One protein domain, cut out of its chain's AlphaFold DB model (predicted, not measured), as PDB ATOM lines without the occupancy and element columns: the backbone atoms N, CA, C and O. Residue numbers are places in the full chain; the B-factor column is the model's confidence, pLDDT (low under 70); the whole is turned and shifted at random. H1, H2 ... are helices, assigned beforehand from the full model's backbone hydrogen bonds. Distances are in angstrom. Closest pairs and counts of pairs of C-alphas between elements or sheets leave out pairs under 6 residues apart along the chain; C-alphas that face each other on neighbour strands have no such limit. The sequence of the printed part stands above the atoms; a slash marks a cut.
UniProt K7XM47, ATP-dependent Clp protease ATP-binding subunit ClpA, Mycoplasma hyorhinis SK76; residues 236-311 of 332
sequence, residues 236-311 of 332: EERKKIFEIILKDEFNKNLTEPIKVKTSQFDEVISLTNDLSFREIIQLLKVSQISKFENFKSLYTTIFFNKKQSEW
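What this domain is: This is residues 236 to 311 of the 332 residues of the protein "ATP-dependent Clp protease ATP-binding subunit ClpA" of Mycoplasma hyorhinis SK76 (UniProt K7XM47). Five helices form a small cluster of two pairs with few contacts between them: H1 and H4 run the same way with a gap between them, and H3 and H5, nearly parallel to each other, run crosswise to that pair. Short H2 sits near the last residues of H1 and H4, and residues 308 to 311 stick out as a tail beyond H5. The printed part has 76 residues with five named helices, H1 to H5 in order, and no named strand, and its class is all helix. It is compact, with a radius of gyration of the C-alphas of 12.0 A, and spans 38 by 25 by 24 A, only just elongated.

Where its parts are: H1, residues 236 to 248, begins with C-alpha 236 at (211.272, 172.665, 202.476) and is 19.5 A long. H2 is residues 250 to 253, and H3, residues 263 to 271, is 12.4 A long. H4, residues 277 to 289, is 19.0 A long. H5, residues 295 to 304, is 13.6 A long and ends with C-alpha 304 at (230.119, 189.159, 198.845).

How they stand to each other: H1 is close to H4 but not clearly touching, at a shallow tilt of 27 degrees; their closest C-alphas, Arg 238 and Phe 277, are 7.6 A apart. H1 is also close to H3 but not clearly touching, at a steep tilt of 64 degrees, with C-alphas 239 and 269 closest at 6.6 A. H1 and H2 meet only through their link. H2 touches residues 284 to 288 of H4, the closest C-alphas being Asn 253 and Ser 287 at 5.9 A. H3 touches H5 at a shallow tilt of 15 degrees, the same way, with C-alphas 268 and 295 closest at 7.0 A. H5 touches residues 283 to 287 of H4, about perpendicular at 75 degrees, with C-alphas 287 and 298 closest at 7.1 A. Every O i to N i+4 pair is within hydrogen-bond range in H3, H4 and H5, and 7 of 9 are in H1; H2 is too short for such a pair.

The domain as a whole: The C-alphas farthest apart, Ile 244 and Trp 311, are 38.7 A apart. The printed part has no cut and no long link. Mean pLDDT of the printed part is 80.6; residues 247 to 249 and 305 to 311 are under 70.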
ATOM      1  N   GLU A 236     212.106 173.538 203.311       90.75
ATOM      2  CA  GLU A 236     211.272 172.665 202.476       90.75
ATOM      3  C   GLU A 236     210.516 173.480 201.424       90.75
ATOM      4  O   GLU A 236     210.398 173.068 200.269       90.75
ATOM      5  N   GLU A 237     210.060 174.672 201.800       90.88
ATOM      6  CA  GLU A 237     209.436 175.642 200.903       90.88
ATOM      7  C   GLU A 237     210.437 176.086 199.816       90.88
ATOM      8  O   GLU A 237     210.132 176.012 198.624       90.88
ATOM      9  N   ARG A 238     211.688 176.404 200.187       90.50
ATOM     10  CA  ARG A 238     212.766 176.704 199.223       90.50
ATOM     11  C   ARG A 238     213.097 175.529 198.303       90.50
ATOM     12  O   ARG A 238     213.279 175.752 197.108       90.50
ATOM     13  N   LYS A 239     213.132 174.286 198.806       90.44
ATOM     14  CA  LYS A 239     213.363 173.089 197.967       90.44
ATOM     15  C   LYS A 239     212.356 173.003 196.827       90.44
ATOM     16  O   LYS A 239     212.761 172.847 195.678       90.44
ATOM     17  N   LYS A 240     211.063 173.152 197.128       87.69
ATOM     18  CA  LYS A 240     209.998 173.101 196.114       87.69
ATOM     19  C   LYS A 240     210.179 174.167 195.041       87.69
ATOM     20  O   LYS A 240     210.059 173.864 193.857       87.69
ATOM     21  N   ILE A 241     210.506 175.394 195.443       84.12
ATOM     22  CA  ILE A 241     210.701 176.496 194.500       84.12
ATOM     23  C   ILE A 241     211.921 176.274 193.616       84.12
ATOM     24  O   ILE A 241     211.817 176.422 192.401       84.12
ATOM     25  N   PHE A 242     213.045 175.829 194.178       85.50
ATOM     26  CA  PHE A 242     214.186 175.442 193.357       85.50
ATOM     27  C   PHE A 242     213.831 174.297 192.402       85.50
ATOM     28  O   PHE A 242     214.202 174.356 191.239       85.50
ATOM     29  N   GLU A 243     213.062 173.289 192.812       85.62
ATOM     30  CA  GLU A 243     212.616 172.231 191.892       85.62
ATOM     31  C   GLU A 243     211.739 172.739 190.737       85.62
ATOM     32  O   GLU A 243     211.747 172.126 189.670       85.62
ATOM     33  N   ILE A 244     210.972 173.814 190.936       78.75
ATOM     34  CA  ILE A 244     210.171 174.457 189.886       78.75
ATOM     35  C   ILE A 244     211.088 175.277 188.971       78.75
ATOM     36  O   ILE A 244     211.142 175.026 187.772       78.75
ATOM     37  N   ILE A 245     211.883 176.185 189.542       74.62
ATOM     38  CA  ILE A 245     212.761 177.105 188.802       74.62
ATOM     39  C   ILE A 245     213.858 176.360 188.015       74.62
ATOM     40  O   ILE A 245     214.197 176.736 186.891       74.62
ATOM     41  N   LEU A 246     214.410 175.275 188.574       70.12
ATOM     42  CA  LEU A 246     215.450 174.461 187.931       70.12
ATOM     43  C   LEU A 246     214.942 173.669 186.715       70.12
ATOM     44  O   LEU A 246     215.769 173.228 185.914       70.12
ATOM     45  N   LYS A 247     213.624 173.452 186.581       65.38
ATOM     46  CA  LYS A 247     213.031 172.728 185.442       65.38
ATOM     47  C   LYS A 247     212.916 173.585 184.185       65.38
ATOM     48  O   LYS A 247     212.991 173.025 183.095       65.38
ATOM     49  N   ASP A 248     212.783 174.900 184.338       63.28
ATOM     50  CA  ASP A 248     212.480 175.792 183.219       63.28
ATOM     51  C   ASP A 248     213.775 176.326 182.562       63.28
ATOM     52  O   ASP A 248     214.079 175.996 181.405       63.28
ATOM     53  N   GLU A 249     214.597 177.086 183.305       65.38
ATOM     54  CA  GLU A 249     215.731 177.827 182.711       65.38
ATOM     55  C   GLU A 249     217.011 177.921 183.549       65.38
ATOM     56  O   GLU A 249     218.099 177.941 182.976       65.38
ATOM     57  N   PHE A 250     216.934 177.914 184.883       72.69
ATOM     58  CA  PHE A 250     218.093 178.218 185.741       72.69
ATOM     59  C   PHE A 250     219.308 177.313 185.483       72.69
ATOM     60  O   PHE A 250     220.451 177.762 185.455       72.69
ATOM     61  N   ASN A 251     219.064 176.024 185.230       75.56
ATOM     62  CA  ASN A 251     220.123 175.053 184.949       75.56
ATOM     63  C   ASN A 251     220.831 175.269 183.604       75.56
ATOM     64  O   ASN A 251     221.942 174.778 183.441       75.56
ATOM     65  N   LYS A 252     220.219 175.978 182.648       74.00
ATOM     66  CA  LYS A 252     220.848 176.290 181.352       74.00
ATOM     67  C   LYS A 252     221.901 177.395 181.483       74.00
ATOM     68  O   LYS A 252     222.818 177.466 180.668       74.00
ATOM     69  N   ASN A 253     221.777 178.226 182.515       76.25
ATOM     70  CA  ASN A 253     222.635 179.387 182.753       76.25
ATOM     71  C   ASN A 253     223.886 179.053 183.578       76.25
ATOM     72  O   ASN A 253     224.830 179.843 183.641       76.25
ATOM     73  N   LEU A 254     223.899 177.873 184.202       79.25
ATOM     74  CA  LEU A 254     225.043 177.347 184.932       79.25
ATOM     75  C   LEU A 254     225.841 176.387 184.055       79.25
ATOM     76  O   LEU A 254     225.283 175.551 183.348       79.25
ATOM     77  N   THR A 255     227.165 176.481 184.146       77.56
ATOM     78  CA  THR A 255     228.062 175.541 183.456       77.56
ATOM     79  C   THR A 255     227.955 174.143 184.073       77.56
ATOM     80  O   THR A 255     227.945 173.141 183.360       77.56
ATOM     81  N   GLU A 256     227.808 174.080 185.398       81.00
ATOM     82  CA  GLU A 256     227.495 172.869 186.152       81.00
ATOM     83  C   GLU A 256     226.021 172.891 186.601       81.00
ATOM     84  O   GLU A 256     225.683 173.568 187.579       81.00
ATOM     85  N   PRO A 257     225.117 172.168 185.913       80.19
ATOM     86  CA  PRO A 257     223.702 172.162 186.263       80.19
ATOM     87  C   PRO A 257     223.465 171.431 187.587       80.19
ATOM     88  O   PRO A 257     224.011 170.354 187.846       80.19
ATOM     89  N   ILE A 258     222.569 171.978 188.404       81.62
ATOM     90  CA  ILE A 258     222.178 171.399 189.685       81.62
ATOM     91  C   ILE A 258     221.184 170.265 189.439       81.62
ATOM     92  O   ILE A 258     220.091 170.456 188.896       81.62
ATOM     93  N   LYS A 259     221.537 169.065 189.901       80.12
ATOM     94  CA  LYS A 259     220.641 167.906 189.882       80.12
ATOM     95  C   LYS A 259     219.814 167.853 191.162       80.12
ATOM     96  O   LYS A 259     220.362 167.821 192.262       80.12
ATOM     97  N   VAL A 260     218.495 167.783 191.012       81.00
ATOM     98  CA  VAL A 260     217.540 167.611 192.119       81.00
ATOM     99  C   VAL A 260     217.851 166.324 192.905       81.00
ATOM    100  O   VAL A 260     218.265 165.327 192.310       81.00
ATOM    101  N   LYS A 261     217.641 166.336 194.232       79.62
ATOM    102  CA  LYS A 261     217.909 165.205 195.156       79.62
ATOM    103  C   LYS A 261     219.372 164.735 195.178       79.62
ATOM    104  O   LYS A 261     219.647 163.543 195.311       79.62
ATOM    105  N   THR A 262     220.314 165.665 195.047       85.06
ATOM    106  CA  THR A 262     221.750 165.404 195.226       85.06
ATOM    107  C   THR A 262     222.315 166.237 196.372       85.06
ATOM    108  O   THR A 262     221.719 167.238 196.763       85.06
ATOM    109  N   SER A 263     223.497 165.881 196.876       84.31
ATOM    110  CA  SER A 263     224.184 166.668 197.910       84.31
ATOM    111  C   SER A 263     224.468 168.110 197.474       84.31
ATOM    112  O   SER A 263     224.459 169.014 198.301       84.31
ATOM    113  N   GLN A 264     224.677 168.339 196.173       84.12
ATOM    114  CA  GLN A 264     224.838 169.681 195.604       84.12
ATOM    115  C   GLN A 264     223.555 170.508 195.743       84.12
ATOM    116  O   GLN A 264     223.613 171.693 196.052       84.12
ATOM    117  N   PHE A 265     222.390 169.884 195.556       87.69
ATOM    118  CA  PHE A 265     221.103 170.544 195.768       87.69
ATOM    119  C   PHE A 265     220.915 170.927 197.241       87.69
ATOM    120  O   PHE A 265     220.534 172.056 197.531       87.69
ATOM    121  N   ASP A 266     221.264 170.043 198.175       87.88
ATOM    122  CA  ASP A 266     221.186 170.356 199.607       87.88
ATOM    123  C   ASP A 266     222.150 171.492 200.018       87.88
ATOM    124  O   ASP A 266     221.803 172.322 200.864       87.88
ATOM    125  N   GLU A 267     223.328 171.595 199.386       87.75
ATOM    126  CA  GLU A 267     224.252 172.728 199.577       87.75
ATOM    127  C   GLU A 267     223.626 174.045 199.093       87.75
ATOM    128  O   GLU A 267     223.665 175.039 199.816       87.75
ATOM    129  N   VAL A 268     222.973 174.057 197.926       88.56
ATOM    130  CA  VAL A 268     222.263 175.236 197.387       88.56
ATOM    131  C   VAL A 268     221.159 175.710 198.340       88.56
ATOM    132  O   VAL A 268     221.043 176.902 198.633       88.56
ATOM    133  N   ILE A 269     220.372 174.780 198.884       91.06
ATOM    134  CA  ILE A 269     219.309 175.093 199.852       91.06
ATOM    135  C   ILE A 269     219.875 175.636 201.170       91.06
ATOM    136  O   ILE A 269     219.257 176.494 201.808       91.06
ATOM    137  N   SER A 270     221.059 175.163 201.562       89.19
ATOM    138  CA  SER A 270     221.772 175.639 202.749       89.19
ATOM    139  C   SER A 270     222.365 177.035 202.541       89.19
ATOM    140  O   SER A 270     222.270 177.876 203.430       89.19
ATOM    141  N   LEU A 271     222.929 177.314 201.359       89.88
ATOM    142  CA  LEU A 271     223.460 178.635 200.995       89.88
ATOM    143  C   LEU A 271     222.363 179.700 200.933       89.88
ATOM    144  O   LEU A 271     222.583 180.847 201.304       89.88
ATOM    145  N   THR A 272     221.165 179.316 200.500       90.25
ATOM    146  CA  THR A 272     219.998 180.206 200.433       90.25
ATOM    147  C   THR A 272     219.215 180.291 201.738       90.25
ATOM    148  O   THR A 272     218.054 180.705 201.746       90.25
ATOM    149  N   ASN A 273     219.824 179.903 202.862       89.19
ATOM    150  CA  ASN A 273     219.183 180.089 204.151       89.19
ATOM    151  C   ASN A 273     218.924 181.573 204.434       89.19
ATOM    152  O   ASN A 273     219.737 182.430 204.102       89.19
ATOM    153  N   ASP A 274     217.764 181.857 205.023       87.50
ATOM    154  CA  ASP A 274     217.251 183.208 205.274       87.50
ATOM    155  C   ASP A 274     217.006 184.080 204.029       87.50
ATOM    156  O   ASP A 274     216.734 185.273 204.182       87.50
ATOM    157  N   LEU A 275     217.018 183.525 202.812       90.56
ATOM    158  CA  LEU A 275     216.553 184.244 201.622       90.56
ATOM    159  C   LEU A 275     215.035 184.114 201.428       90.56
ATOM    160  O   LEU A 275     214.441 183.065 201.672       90.56
ATOM    161  N   SER A 276     214.427 185.203 200.968       91.25
ATOM    162  CA  SER A 276     213.067 185.285 200.425       91.25
ATOM    163  C   SER A 276     212.992 184.679 199.020       91.25
ATOM    164  O   SER A 276     214.008 184.538 198.330       91.25
ATOM    165  N   PHE A 277     211.789 184.338 198.558       89.94
ATOM    166  CA  PHE A 277     211.608 183.881 197.177       89.94
ATOM    167  C   PHE A 277     211.934 184.970 196.157       89.94
ATOM    168  O   PHE A 277     212.506 184.669 195.111       89.94
ATOM    169  N   ARG A 278     211.655 186.238 196.475       88.94
ATOM    170  CA  ARG A 278     212.075 187.395 195.678       88.94
ATOM    171  C   ARG A 278     213.585 187.431 195.482       88.94
ATOM    172  O   ARG A 278     214.030 187.550 194.346       88.94
ATOM    173  N   GLU A 279     214.363 187.287 196.552       89.31
ATOM    174  CA  GLU A 279     215.830 187.246 196.463       89.31
ATOM    175  C   GLU A 279     216.296 186.046 195.621       89.31
ATOM    176  O   GLU A 279     217.161 186.199 194.763       89.31
ATOM    177  N   ILE A 280     215.683 184.868 195.781       89.06
ATOM    178  CA  ILE A 280     216.012 183.677 194.975       89.06
ATOM    179  C   ILE A 280     215.722 183.901 193.481       89.06
ATOM    180  O   ILE A 280     216.547 183.553 192.636       89.06
ATOM    181  N   ILE A 281     214.584 184.506 193.136       85.94
ATOM    182  CA  ILE A 281     214.243 184.843 191.745       85.94
ATOM    183  C   ILE A 281     215.206 185.898 191.187       85.94
ATOM    184  O   ILE A 281     215.595 185.819 190.024       85.94
ATOM    185  N   GLN A 282     215.657 186.857 191.997       85.56
ATOM    186  CA  GLN A 282     216.684 187.811 191.570       85.56
ATOM    187  C   GLN A 282     218.010 187.108 191.243       85.56
ATOM    188  O   GLN A 282     218.635 187.452 190.242       85.56
ATOM    189  N   LEU A 283     218.407 186.074 191.999       86.69
ATOM    190  CA  LEU A 283     219.574 185.250 191.645       86.69
ATOM    191  C   LEU A 283     219.407 184.587 190.269       86.69
ATOM    192  O   LEU A 283     220.356 184.561 189.486       86.69
ATOM    193  N   LEU A 284     218.207 184.083 189.951       83.00
ATOM    194  CA  LEU A 284     217.885 183.564 188.615       83.00
ATOM    195  C   LEU A 284     218.057 184.640 187.541       83.00
ATOM    196  O   LEU A 284     218.757 184.386 186.562       83.00
ATOM    197  N   LYS A 285     217.490 185.832 187.734       83.38
ATOM    198  CA  LYS A 285     217.604 186.928 186.759       83.38
ATOM    199  C   LYS A 285     219.062 187.318 186.509       83.38
ATOM    200  O   LYS A 285     219.491 187.419 185.367       83.38
ATOM    201  N   VAL A 286     219.875 187.425 187.561       84.44
ATOM    202  CA  VAL A 286     221.310 187.721 187.408       84.44
ATOM    203  C   VAL A 286     222.050 186.595 186.675       84.44
ATOM    204  O   VAL A 286     222.941 186.868 185.872       84.44
ATOM    205  N   SER A 287     221.666 185.332 186.893       82.31
ATOM    206  CA  SER A 287     222.250 184.201 186.158       82.31
ATOM    207  C   SER A 287     221.966 184.241 184.651       82.31
ATOM    208  O   SER A 287     222.741 183.687 183.881       82.31
ATOM    209  N   GLN A 288     220.882 184.891 184.212       79.31
ATOM    210  CA  GLN A 288     220.575 185.053 182.786       79.31
ATOM    211  C   GLN A 288     221.491 186.098 182.127       79.31
ATOM    212  O   GLN A 288     221.904 185.916 180.987       79.31
ATOM    213  N   ILE A 289     221.867 187.155 182.858       81.44
ATOM    214  CA  ILE A 289     222.725 188.244 182.355       81.44
ATOM    215  C   ILE A 289     224.184 187.789 182.206       81.44
ATOM    216  O   ILE A 289     224.922 188.263 181.344       81.44
ATOM    217  N   SER A 290     224.652 186.894 183.078       77.38
ATOM    218  CA  SER A 290     226.045 186.440 183.102       77.38
ATOM    219  C   SER A 290     226.134 184.948 183.375       77.38
ATOM    220  O   SER A 290     225.501 184.441 184.295       77.38
ATOM    221  N   LYS A 291     226.976 184.236 182.619       77.00
ATOM    222  CA  LYS A 291     227.226 182.810 182.865       77.00
ATOM    223  C   LYS A 291     228.098 182.619 184.101       77.00
ATOM    224  O   LYS A 291     229.162 183.224 184.218       77.00
ATOM    225  N   PHE A 292     227.675 181.712 184.974       82.50
ATOM    226  CA  PHE A 292     228.422 181.312 186.163       82.50
ATOM    227  C   PHE A 292     228.816 179.833 186.076       82.50
ATOM    228  O   PHE A 292     228.128 179.015 185.459       82.50
ATOM    229  N   GLU A 293     229.942 179.475 186.694       82.69
ATOM    230  CA  GLU A 293     230.411 178.083 186.728       82.69
ATOM    231  C   GLU A 293     229.443 177.199 187.523       82.69
ATOM    232  O   GLU A 293     228.933 176.209 187.006       82.69
ATOM    233  N   ASN A 294     229.129 177.608 188.753       84.69
ATOM    234  CA  ASN A 294     228.210 176.924 189.657       84.69
ATOM    235  C   ASN A 294     227.407 177.942 190.493       84.69
ATOM    236  O   ASN A 294     227.711 179.138 190.528       84.69
ATOM    237  N   PHE A 295     226.384 177.457 191.203       86.44
ATOM    238  CA  PHE A 295     225.521 178.292 192.048       86.44
ATOM    239  C   PHE A 295     226.277 179.035 193.153       86.44
ATOM    240  O   PHE A 295     225.946 180.169 193.492       86.44
ATOM    241  N   LYS A 296     227.313 178.414 193.720       87.00
ATOM    242  CA  LYS A 296     228.113 179.013 194.788       87.00
ATOM    243  C   LYS A 296     228.873 180.241 194.290       87.00
ATOM    244  O   LYS A 296     228.935 181.239 195.007       87.00
ATOM    245  N   SER A 297     229.391 180.201 193.064       85.31
ATOM    246  CA  SER A 297     230.028 181.344 192.403       85.31
ATOM    247  C   SER A 297     229.036 182.481 192.150       85.31
ATOM    248  O   SER A 297     229.358 183.633 192.443       85.31
ATOM    249  N   LEU A 298     227.816 182.170 191.694       86.94
ATOM    250  CA  LEU A 298     226.723 183.146 191.548       86.94
ATOM    251  C   LEU A 298     226.400 183.815 192.894       86.94
ATOM    252  O   LEU A 298     226.490 185.036 193.021       86.94
ATOM    253  N   TYR A 299     226.102 183.010 193.916       87.81
ATOM    254  CA  TYR A 299     225.790 183.487 195.263       87.81
ATOM    255  C   TYR A 299     226.919 184.361 195.829       87.81
ATOM    256  O   TYR A 299     226.680 185.445 196.356       87.81
ATOM    257  N   THR A 300     228.173 183.929 195.667       86.25
ATOM    258  CA  THR A 300     229.330 184.658 196.198       86.25
ATOM    259  C   THR A 300     229.542 185.999 195.506       86.25
ATOM    260  O   THR A 300     229.857 186.992 196.163       86.25
ATOM    261  N   THR A 301     229.345 186.038 194.189       83.62
ATOM    262  CA  THR A 301     229.480 187.266 193.401       83.62
ATOM    263  C   THR A 301     228.472 188.313 193.863       83.62
ATOM    264  O   THR A 301     228.853 189.457 194.092       83.62
ATOM    265  N   ILE A 302     227.218 187.909 194.069       83.81
ATOM    266  CA  ILE A 302     226.121 188.819 194.414       83.81
ATOM    267  C   ILE A 302     226.220 189.303 195.862       83.81
ATOM    268  O   ILE A 302     226.157 190.502 196.115       83.81
ATOM    269  N   PHE A 303     226.410 188.398 196.825       82.50
ATOM    270  CA  PHE A 303     226.342 188.766 198.245       82.50
ATOM    271  C   PHE A 303     227.667 189.247 198.836       82.50
ATOM    272  O   PHE A 303     227.663 190.015 199.796       82.50
ATOM    273  N   PHE A 304     228.805 188.813 198.291       79.31
ATOM    274  CA  PHE A 304     230.119 189.159 198.845       79.31
ATOM    275  C   PHE A 304     230.949 190.059 197.935       79.31
ATOM    276  O   PHE A 304     232.065 190.406 198.318       79.31
ATOM    277  N   ASN A 305     230.418 190.450 196.770       62.25
ATOM    278  CA  ASN A 305     231.043 191.372 195.820       62.25
ATOM    279  C   ASN A 305     232.515 191.021 195.512       62.25
ATOM    280  O   ASN A 305     233.381 191.886 195.375       62.25
ATOM    281  N   LYS A 306     232.823 189.719 195.467       52.97
ATOM    282  CA  LYS A 306     234.178 189.201 195.275       52.97
ATOM    283  C   LYS A 306     234.262 188.444 193.957       52.97
ATOM    284  O   LYS A 306     234.026 187.242 193.903       52.97
ATOM    285  N   LYS A 307     234.749 189.129 192.915       54.19
ATOM    286  CA  LYS A 307     235.777 188.496 192.074       54.19
ATOM    287  C   LYS A 307     236.932 188.175 193.029       54.19
ATOM    288  O   LYS A 307     237.312 189.049 193.798       54.19
ATOM    289  N   GLN A 308     237.374 186.921 193.046       46.22
ATOM    290  CA  GLN A 308     238.458 186.347 193.862       46.22
ATOM    291  C   GLN A 308     239.464 187.357 194.441       46.22
ATOM    292  O   GLN A 308     239.908 188.275 193.750       46.22
ATOM    293  N   SER A 309     239.879 187.146 195.694       49.44
ATOM    294  CA  SER A 309     240.893 187.991 196.327       49.44
ATOM    295  C   SER A 309     242.176 188.019 195.487       49.44
ATOM    296  O   SER A 309     242.671 186.971 195.084       49.44
ATOM    297  N   GLU A 310     242.773 189.195 195.271       53.69
ATOM    298  CA  GLU A 310     244.095 189.299 194.625       53.69
ATOM    299  C   GLU A 310     245.182 188.520 195.399       53.69
ATOM    300  O   GLU A 310     246.180 188.114 194.812       53.69
ATOM    301  N   TRP A 311     244.961 188.233 196.690       54.50
ATOM    302  CA  TRP A 311     245.826 187.367 197.500       54.50
ATOM    303  C   TRP A 311     245.712 185.880 197.137       54.50
ATOM    304  O   TRP A 311     246.686 185.149 197.284       54.50
TER     305      TRP A 311